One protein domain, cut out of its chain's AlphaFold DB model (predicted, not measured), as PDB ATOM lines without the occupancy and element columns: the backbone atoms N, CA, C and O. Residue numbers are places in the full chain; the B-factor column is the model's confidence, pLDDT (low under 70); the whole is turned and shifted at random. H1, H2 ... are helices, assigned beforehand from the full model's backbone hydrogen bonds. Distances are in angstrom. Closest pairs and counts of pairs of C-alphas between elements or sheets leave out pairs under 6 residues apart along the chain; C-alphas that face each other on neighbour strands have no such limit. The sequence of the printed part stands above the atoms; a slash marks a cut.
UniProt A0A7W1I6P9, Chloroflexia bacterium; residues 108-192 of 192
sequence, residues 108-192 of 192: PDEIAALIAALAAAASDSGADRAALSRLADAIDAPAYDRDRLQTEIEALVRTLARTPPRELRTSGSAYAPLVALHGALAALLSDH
ATOM      1  N   PRO A 108     -55.615 -46.565  38.007       55.19
ATOM      2  CA  PRO A 108     -55.031 -45.436  38.746       55.19
ATOM      3  C   PRO A 108     -55.732 -45.078  40.069       55.19
ATOM      4  O   PRO A 108     -55.066 -44.792  41.063       55.19
ATOM      5  N   ASP A 109     -57.060 -45.107  40.089       63.91
ATOM      6  CA  ASP A 109     -57.887 -44.758  41.243       63.91
ATOM      7  C   ASP A 109     -57.880 -45.890  42.290       63.91
ATOM      8  O   ASP A 109     -57.963 -45.625  43.488       63.91
ATOM      9  N   GLU A 110     -57.698 -47.148  41.864       66.38
ATOM     10  CA  GLU A 110     -57.556 -48.303  42.766       66.38
ATOM     11  C   GLU A 110     -56.226 -48.240  43.517       66.38
ATOM     12  O   GLU A 110     -56.182 -48.447  44.729       66.38
ATOM     13  N   ILE A 111     -55.144 -47.886  42.814       69.88
ATOM     14  CA  ILE A 111     -53.821 -47.685  43.419       69.88
ATOM     15  C   ILE A 111     -53.867 -46.519  44.412       69.88
ATOM     16  O   ILE A 111     -53.349 -46.642  45.522       69.88
ATOM     17  N   ALA A 112     -54.511 -45.406  44.052       71.88
ATOM     18  CA  ALA A 112     -54.668 -44.270  44.956       71.88
ATOM     19  C   ALA A 112     -55.478 -44.640  46.212       71.88
ATOM     20  O   ALA A 112     -55.072 -44.298  47.324       71.88
ATOM     21  N   ALA A 113     -56.577 -45.385  46.050       73.06
ATOM     22  CA  ALA A 113     -57.389 -45.875  47.162       73.06
ATOM     23  C   ALA A 113     -56.610 -46.838  48.071       73.06
ATOM     24  O   ALA A 113     -56.701 -46.734  49.296       73.06
ATOM     25  N   LEU A 114     -55.800 -47.729  47.492       75.94
ATOM     26  CA  LEU A 114     -54.954 -48.648  48.246       75.94
ATOM     27  C   LEU A 114     -53.878 -47.904  49.044       75.94
ATOM     28  O   LEU A 114     -53.707 -48.181  50.227       75.94
ATOM     29  N   ILE A 115     -53.189 -46.933  48.433       78.62
ATOM     30  CA  ILE A 115     -52.176 -46.120  49.123       78.62
ATOM     31  C   ILE A 115     -52.809 -45.324  50.274       78.62
ATOM     32  O   ILE A 115     -52.242 -45.270  51.365       78.62
ATOM     33  N   ALA A 116     -53.998 -44.752  50.066       76.88
ATOM     34  CA  ALA A 116     -54.727 -44.038  51.110       76.88
ATOM     35  C   ALA A 116     -55.140 -44.962  52.270       76.88
ATOM     36  O   ALA A 116     -54.956 -44.604  53.433       76.88
ATOM     37  N   ALA A 117     -55.640 -46.166  51.971       76.38
ATOM     38  CA  ALA A 117     -55.982 -47.162  52.984       76.38
ATOM     39  C   ALA A 117     -54.747 -47.634  53.772       76.38
ATOM     40  O   ALA A 117     -54.826 -47.821  54.985       76.38
ATOM     41  N   LEU A 118     -53.600 -47.779  53.099       79.50
ATOM     42  CA  LEU A 118     -52.332 -48.138  53.731       79.50
ATOM     43  C   LEU A 118     -51.874 -47.057  54.724       79.50
ATOM     44  O   LEU A 118     -51.501 -47.368  55.851       79.50
ATOM     45  N   ALA A 119     -51.952 -45.785  54.320       76.00
ATOM     46  CA  ALA A 119     -51.612 -44.651  55.173       76.00
ATOM     47  C   ALA A 119     -52.565 -44.515  56.375       76.00
ATOM     48  O   ALA A 119     -52.115 -44.235  57.482       76.00
ATOM     49  N   ALA A 120     -53.867 -44.757  56.184       77.31
ATOM     50  CA  ALA A 120     -54.843 -44.748  57.275       77.31
ATOM     51  C   ALA A 120     -54.585 -45.879  58.283       77.31
ATOM     52  O   ALA A 120     -54.587 -45.644  59.489       77.31
ATOM     53  N   ALA A 121     -54.276 -47.091  57.808       75.88
ATOM     54  CA  ALA A 121     -53.960 -48.228  58.673       75.88
ATOM     55  C   ALA A 121     -52.689 -48.018  59.515       75.88
ATOM     56  O   ALA A 121     -52.576 -48.613  60.586       75.88
ATOM     57  N   ALA A 122     -51.765 -47.162  59.062       72.19
ATOM     58  CA  ALA A 122     -50.582 -46.776  59.828       72.19
ATOM     59  C   ALA A 122     -50.914 -45.907  61.055       72.19
ATOM     60  O   ALA A 122     -50.134 -45.868  61.991       72.19
ATOM     61  N   SER A 123     -52.084 -45.257  61.111       69.50
ATOM     62  CA  SER A 123     -52.498 -44.415  62.252       69.50
ATOM     63  C   SER A 123     -53.014 -45.194  63.484       69.50
ATOM     64  O   SER A 123     -53.676 -44.631  64.352       69.50
ATOM     65  N   ASP A 124     -52.723 -46.499  63.548       65.31
ATOM     66  CA  ASP A 124     -53.056 -47.480  64.599       65.31
ATOM     67  C   ASP A 124     -54.545 -47.628  64.989       65.31
ATOM     68  O   ASP A 124     -54.903 -48.255  65.990       65.31
ATOM     69  N   SER A 125     -55.476 -47.146  64.165       75.56
ATOM     70  CA  SER A 125     -56.899 -47.407  64.389       75.56
ATOM     71  C   SER A 125     -57.268 -48.838  63.951       75.56
ATOM     72  O   SER A 125     -57.011 -49.280  62.827       75.56
ATOM     73  N   GLY A 126     -57.895 -49.611  64.847       72.44
ATOM     74  CA  GLY A 126     -58.358 -50.972  64.532       72.44
ATOM     75  C   GLY A 126     -59.395 -51.014  63.398       72.44
ATOM     76  O   GLY A 126     -59.480 -52.000  62.665       72.44
ATOM     77  N   ALA A 127     -60.150 -49.926  63.212       76.06
ATOM     78  CA  ALA A 127     -61.110 -49.779  62.123       76.06
ATOM     79  C   ALA A 127     -60.418 -49.648  60.755       76.06
ATOM     80  O   ALA A 127     -60.871 -50.268  59.788       76.06
ATOM     81  N   ASP A 128     -59.300 -48.921  60.683       77.62
ATOM     82  CA  ASP A 128     -58.549 -48.720  59.440       77.62
ATOM     83  C   ASP A 128     -57.808 -49.989  59.019       77.62
ATOM     84  O   ASP A 128     -57.821 -50.357  57.844       77.62
ATOM     85  N   ARG A 129     -57.268 -50.745  59.983       75.06
ATOM     86  CA  ARG A 129     -56.691 -52.073  59.717       75.06
ATOM     87  C   ARG A 129     -57.730 -53.050  59.160       75.06
ATOM     88  O   ARG A 129     -57.452 -53.769  58.201       75.06
ATOM     89  N   ALA A 130     -58.950 -53.041  59.701       75.38
ATOM     90  CA  ALA A 130     -60.047 -53.856  59.178       75.38
ATOM     91  C   ALA A 130     -60.500 -53.404  57.777       75.38
ATOM     92  O   ALA A 130     -60.859 -54.238  56.945       75.38
ATOM     93  N   ALA A 131     -60.486 -52.097  57.498       73.50
ATOM     94  CA  ALA A 131     -60.784 -51.567  56.171       73.50
ATOM     95  C   ALA A 131     -59.725 -51.978  55.138       73.50
ATOM     96  O   ALA A 131     -60.089 -52.425  54.050       73.50
ATOM     97  N   LEU A 132     -58.441 -51.914  55.502       78.94
ATOM     98  CA  LEU A 132     -57.341 -52.368  54.657       78.94
ATOM     99  C   LEU A 132     -57.426 -53.875  54.371       78.94
ATOM    100  O   LEU A 132     -57.266 -54.272  53.222       78.94
ATOM    101  N   SER A 133     -57.746 -54.703  55.374       76.12
ATOM    102  CA  SER A 133     -57.949 -56.148  55.176       76.12
ATOM    103  C   SER A 133     -59.073 -56.433  54.181       76.12
ATOM    104  O   SER A 133     -58.867 -57.177  53.232       76.12
ATOM    105  N   ARG A 134     -60.236 -55.780  54.325       76.44
ATOM    106  CA  ARG A 134     -61.350 -55.948  53.373       76.44
ATOM    107  C   ARG A 134     -60.967 -55.540  51.952       76.44
ATOM    108  O   ARG A 134     -61.426 -56.159  50.997       76.44
ATOM    109  N   LEU A 135     -60.161 -54.487  51.810       78.19
ATOM    110  CA  LEU A 135     -59.675 -54.044  50.508       78.19
ATOM    111  C   LEU A 135     -58.693 -55.058  49.909       78.19
ATOM    112  O   LEU A 135     -58.814 -55.378  48.732       78.19
ATOM    113  N   ALA A 136     -57.774 -55.589  50.720       77.94
ATOM    114  CA  ALA A 136     -56.846 -56.646  50.330       77.94
ATOM    115  C   ALA A 136     -57.596 -57.904  49.854       77.94
ATOM    116  O   ALA A 136     -57.296 -58.421  48.781       77.94
ATOM    117  N   ASP A 137     -58.631 -58.330  50.580       74.88
ATOM    118  CA  ASP A 137     -59.478 -59.463  50.191       74.88
ATOM    119  C   ASP A 137     -60.232 -59.184  48.879       74.88
ATOM    120  O   ASP A 137     -60.317 -60.040  47.999       74.88
ATOM    121  N   ALA A 138     -60.752 -57.963  48.707       71.06
ATOM    122  CA  ALA A 138     -61.484 -57.570  47.503       71.06
ATOM    123  C   ALA A 138     -60.614 -57.587  46.234       71.06
ATOM    124  O   ALA A 138     -61.132 -57.849  45.143       71.06
ATOM    125  N   ILE A 139     -59.311 -57.322  46.372       73.69
ATOM    126  CA  ILE A 139     -58.341 -57.369  45.269       73.69
ATOM    127  C   ILE A 139     -57.615 -58.720  45.159       73.69
ATOM    128  O   ILE A 139     -56.707 -58.835  44.338       73.69
ATOM    129  N   ASP A 140     -58.009 -59.729  45.949       74.19
ATOM    130  CA  ASP A 140     -57.342 -61.040  46.032       74.19
ATOM    131  C   ASP A 140     -55.832 -60.893  46.298       74.19
ATOM    132  O   ASP A 140     -54.979 -61.512  45.653       74.19
ATOM    133  N   ALA A 141     -55.489 -59.979  47.214       77.94
ATOM    134  CA  ALA A 141     -54.108 -59.694  47.557       77.94
ATOM    135  C   ALA A 141     -53.465 -60.958  48.146       77.94
ATOM    136  O   ALA A 141     -53.961 -61.515  49.130       77.94
ATOM    137  N   PRO A 142     -52.336 -61.419  47.592       75.94
ATOM    138  CA  PRO A 142     -51.716 -62.638  48.073       75.94
ATOM    139  C   PRO A 142     -51.171 -62.448  49.497       75.94
ATOM    140  O   PRO A 142     -50.619 -61.395  49.831       75.94
ATOM    141  N   ALA A 143     -51.263 -63.493  50.326       80.69
ATOM    142  CA  ALA A 143     -50.748 -63.492  51.699       80.69
ATOM    143  C   ALA A 143     -49.274 -63.064  51.755       80.69
ATOM    144  O   ALA A 143     -48.524 -63.360  50.819       80.69
ATOM    145  N   TYR A 144     -48.863 -62.371  52.824       81.94
ATOM    146  CA  TYR A 144     -47.495 -61.862  52.972       81.94
ATOM    147  C   TYR A 144     -46.458 -62.959  52.714       81.94
ATOM    148  O   TYR A 144     -46.497 -64.028  53.317       81.94
ATOM    149  N   ASP A 145     -45.520 -62.653  51.826       87.81
ATOM    150  CA  ASP A 145     -44.407 -63.517  51.468       87.81
ATOM    151  C   ASP A 145     -43.166 -62.635  51.304       87.81
ATOM    152  O   ASP A 145     -43.184 -61.652  50.554       87.81
ATOM    153  N   ARG A 146     -42.107 -62.952  52.056       81.44
ATOM    154  CA  ARG A 146     -40.880 -62.148  52.093       81.44
ATOM    155  C   ARG A 146     -40.153 -62.161  50.748       81.44
ATOM    156  O   ARG A 146     -39.685 -61.109  50.316       81.44
ATOM    157  N   ASP A 147     -40.070 -63.314  50.095       83.88
ATOM    158  CA  ASP A 147     -39.325 -63.478  48.844       83.88
ATOM    159  C   ASP A 147     -40.059 -62.777  47.695       83.88
ATOM    160  O   ASP A 147     -39.449 -62.100  46.857       83.88
ATOM    161  N   ARG A 148     -41.395 -62.848  47.703       86.75
ATOM    162  CA  ARG A 148     -42.242 -62.076  46.793       86.75
ATOM    163  C   ARG A 148     -42.073 -60.581  47.024       86.75
ATOM    164  O   ARG A 148     -41.857 -59.855  46.059       86.75
ATOM    165  N   LEU A 149     -42.117 -60.116  48.275       85.31
ATOM    166  CA  LEU A 149     -41.907 -58.700  48.590       85.31
ATOM    167  C   LEU A 149     -40.553 -58.205  48.069       85.31
ATOM    168  O   LEU A 149     -40.491 -57.155  47.434       85.31
ATOM    169  N   GLN A 150     -39.479 -58.966  48.292       84.25
ATOM    170  CA  GLN A 150     -38.157 -58.620  47.777       84.25
ATOM    171  C   GLN A 150     -38.157 -58.524  46.243       84.25
ATOM    172  O   GLN A 150     -37.657 -57.546  45.686       84.25
ATOM    173  N   THR A 151     -38.770 -59.494  45.565       87.62
ATOM    174  CA  THR A 151     -38.882 -59.514  44.100       87.62
ATOM    175  C   THR A 151     -39.621 -58.282  43.562       87.62
ATOM    176  O   THR A 151     -39.170 -57.662  42.595       87.62
ATOM    177  N   GLU A 152     -40.727 -57.900  44.202       87.56
ATOM    178  CA  GLU A 152     -41.525 -56.727  43.824       87.56
ATOM    179  C   GLU A 152     -40.771 -55.413  44.073       87.56
ATOM    180  O   GLU A 152     -40.779 -54.521  43.223       87.56
ATOM    181  N   ILE A 153     -40.037 -55.299  45.188       87.88
ATOM    182  CA  ILE A 153     -39.179 -54.135  45.466       87.88
ATOM    183  C   ILE A 153     -38.097 -54.000  44.391       87.88
ATOM    184  O   ILE A 153     -37.888 -52.913  43.851       87.88
ATOM    185  N   GLU A 154     -37.424 -55.091  44.026       87.81
ATOM    186  CA  GLU A 154     -36.429 -55.060  42.954       87.81
ATOM    187  C   GLU A 154     -37.044 -54.672  41.603       87.81
ATOM    188  O   GLU A 154     -36.436 -53.926  40.827       87.81
ATOM    189  N   ALA A 155     -38.248 -55.164  41.299       87.62
ATOM    190  CA  ALA A 155     -38.978 -54.794  40.093       87.62
ATOM    191  C   ALA A 155     -39.335 -53.298  40.082       87.62
ATOM    192  O   ALA A 155     -39.144 -52.634  39.057       87.62
ATOM    193  N   LEU A 156     -39.764 -52.749  41.220       86.81
ATOM    194  CA  LEU A 156     -40.029 -51.324  41.388       86.81
ATOM    195  C   LEU A 156     -38.759 -50.495  41.175       86.81
ATOM    196  O   LEU A 156     -38.774 -49.559  40.379       86.81
ATOM    197  N   VAL A 157     -37.637 -50.869  41.798       88.38
ATOM    198  CA  VAL A 157     -36.345 -50.181  41.623       88.38
ATOM    199  C   VAL A 157     -35.907 -50.191  40.157       88.38
ATOM    200  O   VAL A 157     -35.534 -49.149  39.615       88.38
ATOM    201  N   ARG A 158     -36.000 -51.340  39.475       89.44
ATOM    202  CA  ARG A 158     -35.686 -51.446  38.038       89.44
ATOM    203  C   ARG A 158     -36.602 -50.579  37.179       89.44
ATOM    204  O   ARG A 158     -36.145 -50.025  36.180       89.44
ATOM    205  N   THR A 159     -37.875 -50.472  37.551       88.75
ATOM    206  CA  THR A 159     -38.848 -49.617  36.862       88.75
ATOM    207  C   THR A 159     -38.478 -48.151  37.041       88.75
ATOM    208  O   THR A 159     -38.287 -47.459  36.048       88.75
ATOM    209  N   LEU A 160     -38.243 -47.706  38.279       86.94
ATOM    210  CA  LEU A 160     -37.833 -46.334  38.595       86.94
ATOM    211  C   LEU A 160     -36.535 -45.925  37.896       86.94
ATOM    212  O   LEU A 160     -36.447 -44.818  37.374       86.94
ATOM    213  N   ALA A 161     -35.553 -46.827  37.821       87.38
ATOM    214  CA  ALA A 161     -34.296 -46.582  37.115       87.38
ATOM    215  C   ALA A 161     -34.479 -46.366  35.600       87.38
ATOM    216  O   ALA A 161     -33.628 -45.759  34.952       87.38
ATOM    217  N   ARG A 162     -35.573 -46.879  35.024       87.69
ATOM    218  CA  ARG A 162     -35.918 -46.746  33.600       87.69
ATOM    219  C   ARG A 162     -36.938 -45.644  33.331       87.69
ATOM    220  O   ARG A 162     -37.119 -45.268  32.174       87.69
ATOM    221  N   THR A 163     -37.597 -45.130  34.366       87.81
ATOM    222  CA  THR A 163     -38.582 -44.059  34.241       87.81
ATOM    223  C   THR A 163     -37.896 -42.764  33.790       87.81
ATOM    224  O   THR A 163     -36.912 -42.338  34.401       87.81
ATOM    225  N   PRO A 164     -38.398 -42.092  32.738       88.81
ATOM    226  CA  PRO A 164     -37.845 -40.823  32.290       88.81
ATOM    227  C   PRO A 164     -37.819 -39.788  33.428       88.81
ATOM    228  O   PRO A 164     -38.843 -39.590  34.083       88.81
ATOM    229  N   PRO A 165     -36.726 -39.022  33.620       85.88
ATOM    230  CA  PRO A 165     -36.625 -38.048  34.714       85.88
ATOM    231  C   PRO A 165     -37.757 -37.014  34.754       85.88
ATOM    232  O   PRO A 165     -38.078 -36.485  35.812       85.88
ATOM    233  N   ARG A 166     -38.384 -36.721  33.607       86.94
ATOM    234  CA  ARG A 166     -39.548 -35.825  33.514       86.94
ATOM    235  C   ARG A 166     -40.796 -36.368  34.221       86.94
ATOM    236  O   ARG A 166     -41.590 -35.574  34.703       86.94
ATOM    237  N   GLU A 167     -40.958 -37.688  34.291       84.50
ATOM    238  CA  GLU A 167     -42.098 -38.342  34.951       84.50
ATOM    239  C   GLU A 167     -41.916 -38.422  36.472       84.50
ATOM    240  O   GLU A 167     -42.895 -38.553  37.199       84.50
ATOM    241  N   LEU A 168     -40.675 -38.267  36.945       85.12
ATOM    242  CA  LEU A 168     -40.296 -38.232  38.360       85.12
ATOM    243  C   LEU A 168     -40.249 -36.806  38.940       85.12
ATOM    244  O   LEU A 168     -39.835 -36.615  40.080       85.12
ATOM    245  N   ARG A 169     -40.624 -35.786  38.162       89.19
ATOM    246  CA  ARG A 169     -40.767 -34.400  38.643       89.19
ATOM    247  C   ARG A 169     -42.171 -34.170  39.182       89.19
ATOM    248  O   ARG A 169     -43.083 -34.897  38.825       89.19
ATOM    249  N   THR A 170     -42.368 -33.099  39.945       85.12
ATOM    250  CA  THR A 170     -43.661 -32.728  40.556       85.12
ATOM    251  C   THR A 170     -44.849 -32.678  39.589       85.12
ATOM    252  O   THR A 170     -45.976 -32.923  40.002       85.12
ATOM    253  N   SER A 171     -44.612 -32.385  38.308       80.44
ATOM    254  CA  SER A 171     -45.624 -32.370  37.242       80.44
ATOM    255  C   SER A 171     -45.756 -33.688  36.463       80.44
ATOM    256  O   SER A 171     -46.578 -33.789  35.553       80.44
ATOM    257  N   GLY A 172     -44.926 -34.679  36.772       82.38
ATOM    258  CA  GLY A 172     -44.920 -35.993  36.150       82.38
ATOM    259  C   GLY A 172     -46.005 -36.901  36.724       82.38
ATOM    260  O   GLY A 172     -46.292 -36.875  37.920       82.38
ATOM    261  N   SER A 173     -46.591 -37.741  35.872       80.69
ATOM    262  CA  SER A 173     -47.677 -38.656  36.252       80.69
ATOM    263  C   SER A 173     -47.273 -39.686  37.311       80.69
ATOM    264  O   SER A 173     -48.122 -40.124  38.082       80.69
ATOM    265  N   ALA A 174     -45.993 -40.059  37.382       82.00
ATOM    266  CA  ALA A 174     -45.502 -41.040  38.347       82.00
ATOM    267  C   ALA A 174     -45.176 -40.422  39.718       82.00
ATOM    268  O   ALA A 174     -45.095 -41.144  40.709       82.00
ATOM    269  N   TYR A 175     -45.005 -39.101  39.808       83.56
ATOM    270  CA  TYR A 175     -44.510 -38.454  41.021       83.56
ATOM    271  C   TYR A 175     -45.483 -38.539  42.196       83.56
ATOM    272  O   TYR A 175     -45.096 -38.982  43.275       83.56
ATOM    273  N   ALA A 176     -46.746 -38.151  41.999       81.69
ATOM    274  CA  ALA A 176     -47.724 -38.130  43.086       81.69
ATOM    275  C   ALA A 176     -47.965 -39.527  43.708       81.69
ATOM    276  O   ALA A 176     -47.896 -39.631  44.934       81.69
ATOM    277  N   PRO A 177     -48.143 -40.612  42.923       80.69
ATOM    278  CA  PRO A 177     -48.244 -41.964  43.478       80.69
ATOM    279  C   PRO A 177     -46.999 -42.406  44.256       80.69
ATOM    280  O   PRO A 177     -47.127 -43.016  45.313       80.69
ATOM    281  N   LEU A 178     -45.795 -42.081  43.773       85.44
ATOM    282  CA  LEU A 178     -44.544 -42.466  44.440       85.44
ATOM    283  C   LEU A 178     -44.341 -41.736  45.767       85.44
ATOM    284  O   LEU A 178     -43.914 -42.349  46.743       85.44
ATOM    285  N   VAL A 179     -44.675 -40.445  45.820       85.81
ATOM    286  CA  VAL A 179     -44.632 -39.657  47.060       85.81
ATOM    287  C   VAL A 179     -45.633 -40.201  48.077       85.81
ATOM    288  O   VAL A 179     -45.287 -40.367  49.246       85.81
ATOM    289  N   ALA A 180     -46.850 -40.523  47.634       80.88
ATOM    290  CA  ALA A 180     -47.880 -41.082  48.501       80.88
ATOM    291  C   ALA A 180     -47.481 -42.471  49.036       80.88
ATOM    292  O   ALA A 180     -47.597 -42.722  50.235       80.88
ATOM    293  N   LEU A 181     -46.930 -43.341  48.180       84.12
ATOM    294  CA  LEU A 181     -46.403 -44.648  48.581       84.12
ATOM    295  C   LEU A 181     -45.255 -44.513  49.589       84.12
ATOM    296  O   LEU A 181     -45.255 -45.194  50.612       84.12
ATOM    297  N   HIS A 182     -44.295 -43.620  49.330       85.44
ATOM    298  CA  HIS A 182     -43.193 -43.354  50.252       85.44
ATOM    299  C   HIS A 182     -43.704 -42.880  51.618       85.44
ATOM    300  O   HIS A 182     -43.249 -43.380  52.642       85.44
ATOM    301  N   GLY A 183     -44.667 -41.952  51.644       83.50
ATOM    302  CA  GLY A 183     -45.278 -41.474  52.885       83.50
ATOM    303  C   GLY A 183     -45.965 -42.589  53.676       83.50
ATOM    304  O   GLY A 183     -45.745 -42.707  54.879       83.50
ATOM    305  N   ALA A 184     -46.733 -43.446  52.998       79.50
ATOM    306  CA  ALA A 184     -47.414 -44.571  53.636       79.50
ATOM    307  C   ALA A 184     -46.423 -45.600  54.214       79.50
ATOM    308  O   ALA A 184     -46.589 -46.051  55.345       79.50
ATOM    309  N   LEU A 185     -45.360 -45.935  53.474       81.75
ATOM    310  CA  LEU A 185     -44.315 -46.846  53.952       81.75
ATOM    311  C   LEU A 185     -43.510 -46.247  55.109       81.75
ATOM    312  O   LEU A 185     -43.211 -46.953  56.065       81.75
ATOM    313  N   ALA A 186     -43.176 -44.957  55.044       81.44
ATOM    314  CA  ALA A 186     -42.450 -44.282  56.112       81.44
ATOM    315  C   ALA A 186     -43.243 -44.294  57.425       81.44
ATOM    316  O   ALA A 186     -42.659 -44.571  58.468       81.44
ATOM    317  N   ALA A 187     -44.558 -44.059  57.374       76.06
ATOM    318  CA  ALA A 187     -45.422 -44.142  58.550       76.06
ATOM    319  C   ALA A 187     -45.407 -45.552  59.165       76.06
ATOM    320  O   ALA A 187     -45.130 -45.702  60.347       76.06
ATOM    321  N   LEU A 188     -45.589 -46.592  58.344       71.06
ATOM    322  CA  LEU A 188     -45.591 -47.986  58.808       71.06
ATOM    323  C   LEU A 188     -44.256 -48.450  59.405       71.06
ATOM    324  O   LEU A 188     -44.245 -49.312  60.278       71.06
ATOM    325  N   LEU A 189     -43.137 -47.927  58.903       76.88
ATOM    326  CA  LEU A 189     -41.794 -48.324  59.334       76.88
ATOM    327  C   LEU A 189     -41.253 -47.488  60.502       76.88
ATOM    328  O   LEU A 189     -40.248 -47.883  61.084       76.88
ATOM    329  N   SER A 190     -41.869 -46.346  60.819       72.44
ATOM    330  CA  SER A 190     -41.422 -45.460  61.910       72.44
ATOM    331  C   SER A 190     -42.041 -45.805  63.269       72.44
ATOM    332  O   SER A 190     -41.534 -45.347  64.287       72.44
ATOM    333  N   ASP A 191     -43.103 -46.617  63.293       55.03
ATOM    334  CA  ASP A 191     -43.790 -47.073  64.512       55.03
ATOM    335  C   ASP A 191     -43.206 -48.390  65.083       55.03
ATOM    336  O   ASP A 191     -43.898 -49.134  65.783       55.03
ATOM    337  N   HIS A 192     -41.945 -48.719  64.772       47.84
ATOM    338  CA  HIS A 192     -41.169 -49.844  65.332       47.84
ATOM    339  C   HIS A 192     -39.795 -49.359  65.808       47.84
ATOM    340  O   HIS A 192     -39.277 -49.955  66.781       47.84
TER     341      HIS A 192
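What this domain is: This is residues 108 to 192 of the 192 residues of a protein of Chloroflexia bacterium (UniProt A0A7W1I6P9). Look for an open, handle-like shape: H1 stands between H2 and H4, side by side with each, while the long helix H3 arches away from these three and leaves an empty space between itself and them. H1 and H2 make a helical hairpin, H4 packs along H1, and the long link of residues 163 to 174 folds back from H3 to H4. The printed part has 85 residues, with four named helices in the order H1, H2, H3, H4 and no named strand; the class is all helix. It is only just compact, close to loose, with a radius of gyration of the C-alphas of 14.1 A and spans of 39 by 28 by 28 A.

How they stand to each other: Begin at H3, residues 146 to 162, the longest helix, which touches no other helix. Residues 142 to 159, of which 146 to 159 belong to H3, stand free. Look next at H4, residues 175 to 190, which is apart from H3. H4 touches H1, residues 108 to 121, and you will find the closest C-alphas at Ala 119 and Ala 184, 4.5 A apart. H1 and H4 run the same way at a shallow tilt of 21 degrees. H1 also touches H2, residues 126 to 138, where the closest C-alphas are those of Ala 121 and Asp 128, 4.7 A apart. These two form a hairpin, running opposite ways at a shallow tilt of 31 degrees. H2 and H4 are apart, and H3 is apart from H1 and from H2. In H1, H2, H3 and H4 every O i to N i+4 pair is within hydrogen-bond range.

Where its parts are: Find C-alpha 146 at (-40.880, -62.148, 52.093); from there H3 runs 24.6 A to C-alpha 162 at (-35.918, -46.746, 33.600). H4 runs 22.2 A from Tyr 175 to C-alpha 190 at (-41.422, -45.460, 61.910). For H1, start at C-alpha 108 at (-55.031, -45.436, 38.746) and go 20.2 A to Ala 121. H2 covers 18.5 A from Gly 126 to Ala 138.

The domain as a whole: The two C-alphas farthest apart are those of Gly 126 and Pro 164, 39.5 A. The printed part has no cut and ends at His 192, the chain's last residue. The link from H1 to H2 is tight, that from H2 to H3 is short with 7 residues, and that from H3 to H4 is long with 12. Look in the B-factor column for a mean pLDDT of 79.1 over the printed part; it is under 70 at residues 108 to 111, 123 to 124 and 191 to 192.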